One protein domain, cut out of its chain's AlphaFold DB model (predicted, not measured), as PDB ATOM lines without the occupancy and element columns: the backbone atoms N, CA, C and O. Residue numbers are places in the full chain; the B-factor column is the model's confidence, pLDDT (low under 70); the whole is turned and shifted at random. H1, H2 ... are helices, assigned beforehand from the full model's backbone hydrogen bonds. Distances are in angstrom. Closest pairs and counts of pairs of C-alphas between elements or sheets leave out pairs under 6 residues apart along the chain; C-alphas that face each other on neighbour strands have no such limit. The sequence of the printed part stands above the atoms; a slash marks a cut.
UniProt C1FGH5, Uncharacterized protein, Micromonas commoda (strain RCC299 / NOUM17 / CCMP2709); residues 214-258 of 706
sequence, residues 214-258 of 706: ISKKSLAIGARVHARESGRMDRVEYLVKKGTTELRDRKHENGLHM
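Overview. This is residues 214 to 258 of the 706 residues of an uncharacterized protein of Micromonas commoda (strain RCC299 / NOUM17 / CCMP2709) (UniProt C1FGH5). Two helices, H1 and then H2, follow each other nearly end to end in a long thin rod, with a small looped step, residues 230 to 234, between them. Both run along the rod the same way, and the chain does not fold back to lay them side by side. The printed part has 45 residues with two named helices, H1 then H2, and no named strand; its class is all helix. It is extended, with a radius of gyration of the C-alphas of 16.0 A, and spans 53 by 15 by 14 A.

Along the chain. Start at C-alpha 214, at (499.233, 433.233, 306.875). Find C-alpha 216 at (497.842, 434.421, 300.524); from there H1, residues 216 to 229, runs 20.0 A to C-alpha 229 at (483.095, 420.876, 299.582). After residues 230 to 234, look for C-alpha 235 at (479.267, 427.368, 305.024), where H2, residues 235 to 255, begins; it runs 29.7 A to C-alpha 255 at (460.151, 405.171, 309.807).

Arrangement. Compare His 226 with Arg 235: their C-alphas, the closest of H1 and H2, are 7.5 A apart. The two helices are close but not clearly touching, with 1 pair of C-alphas within 8 A. They run the same way at a shallow tilt of 29 degrees, and their centres are 25.1 A apart. In H1 and H2 each O i to N i+4 pair is within hydrogen-bond range.

Size, cuts and confidence. The C-alphas of Ser 215 and Met 258 are the two farthest apart, at 52.9 A. Residues 214 to 223, of which 216 to 223 belong to H1, stand free, and so do residues 243 to 258, of which 243 to 255 belong to H2. The printed part has no cut, and the link from H1 to H2 is tight. The mean pLDDT of the printed part is 70.9; look at the B-factor column for low confidence, under 70, in 19 residues, among them 226 to 230 and 252 to 258.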
ATOM      1  N   ILE A 214     499.874 434.277 307.689       73.00
ATOM      2  CA  ILE A 214     499.233 433.233 306.875       73.00
ATOM      3  C   ILE A 214     499.356 433.663 305.415       73.00
ATOM      4  O   ILE A 214     498.852 434.713 305.017       73.00
ATOM      5  N   SER A 215     500.049 432.858 304.612       86.06
ATOM      6  CA  SER A 215     500.309 433.205 303.219       86.06
ATOM      7  C   SER A 215     499.001 433.369 302.433       86.06
ATOM      8  O   SER A 215     498.037 432.626 302.641       86.06
ATOM      9  N   LYS A 216     498.983 434.279 301.449       86.06
ATOM     10  CA  LYS A 216     497.842 434.421 300.524       86.06
ATOM     11  C   LYS A 216     497.490 433.087 299.838       86.06
ATOM     12  O   LYS A 216     496.322 432.836 299.562       86.06
ATOM     13  N   LYS A 217     498.481 432.204 299.627       86.19
ATOM     14  CA  LYS A 217     498.293 430.848 299.080       86.19
ATOM     15  C   LYS A 217     497.516 429.936 300.034       86.19
ATOM     16  O   LYS A 217     496.535 429.345 299.608       86.19
ATOM     17  N   SER A 218     497.896 429.845 301.309       83.62
ATOM     18  CA  SER A 218     497.180 429.016 302.295       83.62
ATOM     19  C   SER A 218     495.758 429.526 302.559       83.62
ATOM     20  O   SER A 218     494.840 428.723 302.700       83.62
ATOM     21  N   LEU A 219     495.552 430.846 302.522       82.75
ATOM     22  CA  LEU A 219     494.223 431.462 302.609       82.75
ATOM     23  C   LEU A 219     493.350 431.110 301.382       82.75
ATOM     24  O   LEU A 219     492.200 430.704 301.534       82.75
ATOM     25  N   ALA A 220     493.919 431.162 300.172       79.25
ATOM     26  CA  ALA A 220     493.240 430.753 298.939       79.25
ATOM     27  C   ALA A 220     492.978 429.236 298.850       79.25
ATOM     28  O   ALA A 220     491.968 428.828 298.278       79.25
ATOM     29  N   ILE A 221     493.851 428.395 299.417       82.19
ATOM     30  CA  ILE A 221     493.634 426.943 299.513       82.19
ATOM     31  C   ILE A 221     492.464 426.652 300.457       82.19
ATOM     32  O   ILE A 221     491.553 425.938 300.051       82.19
ATOM     33  N   GLY A 222     492.424 427.260 301.650       77.50
ATOM     34  CA  GLY A 222     491.288 427.116 302.571       77.50
ATOM     35  C   GLY A 222     489.957 427.539 301.938       77.50
ATOM     36  O   GLY A 222     488.978 426.800 302.002       77.50
ATOM     37  N   ALA A 223     489.940 428.675 301.231       72.56
ATOM     38  CA  ALA A 223     488.762 429.128 300.491       72.56
ATOM     39  C   ALA A 223     488.352 428.162 299.359       72.56
ATOM     40  O   ALA A 223     487.165 427.893 299.185       72.56
ATOM     41  N   ARG A 224     489.311 427.605 298.603       74.50
ATOM     42  CA  ARG A 224     489.032 426.630 297.529       74.50
ATOM     43  C   ARG A 224     488.547 425.279 298.046       74.50
ATOM     44  O   ARG A 224     487.690 424.688 297.399       74.50
ATOM     45  N   VAL A 225     489.080 424.795 299.170       77.12
ATOM     46  CA  VAL A 225     488.620 423.555 299.814       77.12
ATOM     47  C   VAL A 225     487.166 423.726 300.249       77.12
ATOM     48  O   VAL A 225     486.309 422.996 299.760       77.12
ATOM     49  N   HIS A 226     486.858 424.780 301.014       64.00
ATOM     50  CA  HIS A 226     485.482 425.056 301.433       64.00
ATOM     51  C   HIS A 226     484.516 425.250 300.255       64.00
ATOM     52  O   HIS A 226     483.445 424.651 300.262       64.00
ATOM     53  N   ALA A 227     484.891 426.000 299.212       63.00
ATOM     54  CA  ALA A 227     484.027 426.204 298.043       63.00
ATOM     55  C   ALA A 227     483.803 424.929 297.203       63.00
ATOM     56  O   ALA A 227     482.780 424.818 296.521       63.00
ATOM     57  N   ARG A 228     484.747 423.974 297.224       67.69
ATOM     58  CA  ARG A 228     484.620 422.679 296.537       67.69
ATOM     59  C   ARG A 228     483.764 421.698 297.340       67.69
ATOM     60  O   ARG A 228     482.973 420.980 296.741       67.69
ATOM     61  N   GLU A 229     483.895 421.699 298.663       63.25
ATOM     62  CA  GLU A 229     483.095 420.876 299.582       63.25
ATOM     63  C   GLU A 229     481.638 421.358 299.691       63.25
ATOM     64  O   GLU A 229     480.730 420.538 299.805       63.25
ATOM     65  N   SER A 230     481.396 422.673 299.610       60.09
ATOM     66  CA  SER A 230     480.051 423.257 299.713       60.09
ATOM     67  C   SER A 230     479.290 423.373 298.388       60.09
ATOM     68  O   SER A 230     478.153 423.846 298.376       60.09
ATOM     69  N   GLY A 231     479.902 423.007 297.255       74.00
ATOM     70  CA  GLY A 231     479.305 423.224 295.931       74.00
ATOM     71  C   GLY A 231     479.045 424.706 295.617       74.00
ATOM     72  O   GLY A 231     478.086 425.019 294.918       74.00
ATOM     73  N   ARG A 232     479.889 425.610 296.138       70.12
ATOM     74  CA  ARG A 232     479.744 427.084 296.154       70.12
ATOM     75  C   ARG A 232     478.666 427.681 297.079       70.12
ATOM     76  O   ARG A 232     478.559 428.904 297.094       70.12
ATOM     77  N   MET A 233     477.918 426.902 297.865       67.12
ATOM     78  CA  MET A 233     477.046 427.473 298.913       67.12
ATOM     79  C   MET A 233     477.879 428.048 300.070       67.12
ATOM     80  O   MET A 233     479.013 427.603 300.293       67.12
ATOM     81  N   ASP A 234     477.337 429.009 300.823       72.69
ATOM     82  CA  ASP A 234     478.013 429.470 302.042       72.69
ATOM     83  C   ASP A 234     478.085 428.339 303.087       72.69
ATOM     84  O   ASP A 234     477.261 427.421 303.113       72.69
ATOM     85  N   ARG A 235     479.077 428.389 303.984       66.00
ATOM     86  CA  ARG A 235     479.267 427.368 305.024       66.00
ATOM     87  C   ARG A 235     478.038 427.240 305.929       66.00
ATOM     88  O   ARG A 235     477.738 426.131 306.374       66.00
ATOM     89  N   VAL A 236     477.342 428.343 306.213       66.19
ATOM     90  CA  VAL A 236     476.126 428.322 307.039       66.19
ATOM     91  C   VAL A 236     474.982 427.634 306.291       66.19
ATOM     92  O   VAL A 236     474.328 426.757 306.852       66.19
ATOM     93  N   GLU A 237     474.791 427.965 305.014       67.94
ATOM     94  CA  GLU A 237     473.777 427.352 304.145       67.94
ATOM     95  C   GLU A 237     474.030 425.857 303.936       67.94
ATOM     96  O   GLU A 237     473.108 425.055 304.065       67.94
ATOM     97  N   TYR A 238     475.285 425.464 303.693       74.75
ATOM     98  CA  TYR A 238     475.681 424.063 303.563       74.75
ATOM     99  C   TYR A 238     475.354 423.262 304.830       74.75
ATOM    100  O   TYR A 238     474.780 422.180 304.732       74.75
ATOM    101  N   LEU A 239     475.658 423.793 306.020       71.31
ATOM    102  CA  LEU A 239     475.341 423.124 307.288       71.31
ATOM    103  C   LEU A 239     473.826 423.022 307.535       71.31
ATOM    104  O   LEU A 239     473.361 421.991 308.017       71.31
ATOM    105  N   VAL A 240     473.044 424.043 307.167       75.44
ATOM    106  CA  VAL A 240     471.569 424.003 307.257       75.44
ATOM    107  C   VAL A 240     470.973 423.005 306.256       75.44
ATOM    108  O   VAL A 240     470.078 422.234 306.607       75.44
ATOM    109  N   LYS A 241     471.482 422.969 305.021       77.75
ATOM    110  CA  LYS A 241     471.022 422.035 303.986       77.75
ATOM    111  C   LYS A 241     471.383 420.594 304.344       77.75
ATOM    112  O   LYS A 241     470.510 419.738 304.309       77.75
ATOM    113  N   LYS A 242     472.620 420.347 304.786       78.94
ATOM    114  CA  LYS A 242     473.083 419.032 305.248       78.94
ATOM    115  C   LYS A 242     472.289 418.542 306.463       78.94
ATOM    116  O   LYS A 242     471.812 417.414 306.464       78.94
ATOM    117  N   GLY A 243     472.065 419.410 307.452       79.62
ATOM    118  CA  GLY A 243     471.240 419.076 308.614       79.62
ATOM    119  C   GLY A 243     469.786 418.755 308.252       79.62
ATOM    120  O   GLY A 243     469.191 417.871 308.859       79.62
ATOM    121  N   THR A 244     469.205 419.426 307.249       74.81
ATOM    122  CA  THR A 244     467.824 419.146 306.811       74.81
ATOM    123  C   THR A 244     467.700 417.921 305.899       74.81
ATOM    124  O   THR A 244     466.672 417.249 305.978       74.81
ATOM    125  N   THR A 245     468.717 417.571 305.099       71.56
ATOM    126  CA  THR A 245     468.739 416.294 304.357       71.56
ATOM    127  C   THR A 245     468.939 415.110 305.300       71.56
ATOM    128  O   THR A 245     468.088 414.231 305.331       71.56
ATOM    129  N   GLU A 246     469.941 415.150 306.188       73.75
ATOM    130  CA  GLU A 246     470.187 414.065 307.156       73.75
ATOM    131  C   GLU A 246     469.000 413.844 308.117       73.75
ATOM    132  O   GLU A 246     468.767 412.723 308.573       73.75
ATOM    133  N   LEU A 247     468.208 414.888 308.402       60.66
ATOM    134  CA  LEU A 247     466.940 414.771 309.137       60.66
ATOM    135  C   LEU A 247     465.827 414.080 308.337       60.66
ATOM    136  O   LEU A 247     465.014 413.378 308.941       60.66
ATOM    137  N   ARG A 248     465.754 414.271 307.013       68.94
ATOM    138  CA  ARG A 248     464.801 413.544 306.155       68.94
ATOM    139  C   ARG A 248     465.205 412.084 306.027       68.94
ATOM    140  O   ARG A 248     464.362 411.221 306.252       68.94
ATOM    141  N   ASP A 249     466.482 411.828 305.773       73.06
ATOM    142  CA  ASP A 249     467.010 410.482 305.557       73.06
ATOM    143  C   ASP A 249     466.861 409.638 306.836       73.06
ATOM    144  O   ASP A 249     466.215 408.593 306.805       73.06
ATOM    145  N   ARG A 250     467.259 410.160 308.011       68.31
ATOM    146  CA  ARG A 250     467.002 409.479 309.300       68.31
ATOM    147  C   ARG A 250     465.522 409.318 309.634       68.31
ATOM    148  O   ARG A 250     465.173 408.384 310.352       68.31
ATOM    149  N   LYS A 251     464.640 410.223 309.192       70.69
ATOM    150  CA  LYS A 251     463.189 410.052 309.389       70.69
ATOM    151  C   LYS A 251     462.652 408.924 308.504       70.69
ATOM    152  O   LYS A 251     461.754 408.210 308.940       70.69
ATOM    153  N   HIS A 252     463.209 408.752 307.308       69.94
ATOM    154  CA  HIS A 252     462.860 407.667 306.395       69.94
ATOM    155  C   HIS A 252     463.383 406.313 306.906       69.94
ATOM    156  O   HIS A 252     462.617 405.357 306.991       69.94
ATOM    157  N   GLU A 253     464.645 406.249 307.343       67.12
ATOM    158  CA  GLU A 253     465.257 405.047 307.933       67.12
ATOM    159  C   GLU A 253     464.552 404.616 309.231       67.12
ATOM    160  O   GLU A 253     464.118 403.472 309.350       67.12
ATOM    161  N   ASN A 254     464.350 405.535 310.186       63.91
ATOM    162  CA  ASN A 254     463.652 405.216 311.439       63.91
ATOM    163  C   ASN A 254     462.149 404.954 311.242       63.91
ATOM    164  O   ASN A 254     461.534 404.305 312.082       63.91
ATOM    165  N   GLY A 255     461.546 405.452 310.156       57.31
ATOM    166  CA  GLY A 255     460.151 405.171 309.807       57.31
ATOM    167  C   GLY A 255     459.921 403.746 309.291       57.31
ATOM    168  O   GLY A 255     458.801 403.255 309.368       57.31
ATOM    169  N   LEU A 256     460.972 403.077 308.805       57.06
ATOM    170  CA  LEU A 256     460.920 401.730 308.225       57.06
ATOM    171  C   LEU A 256     461.349 400.611 309.192       57.06
ATOM    172  O   LEU A 256     461.346 399.446 308.802       57.06
ATOM    173  N   HIS A 257     461.745 400.936 310.431       50.66
ATOM    174  CA  HIS A 257     462.368 399.962 311.343       50.66
ATOM    175  C   HIS A 257     461.889 400.022 312.805       50.66
ATOM    176  O   HIS A 257     462.591 399.577 313.711       50.66
ATOM    177  N   MET A 258     460.704 400.586 313.055       41.38
ATOM    178  CA  MET A 258     460.117 400.658 314.398       41.38
ATOM    179  C   MET A 258     458.957 399.672 314.549       41.38
ATOM    180  O   MET A 258     457.810 400.008 314.261       41.38
TER     181      MET A 258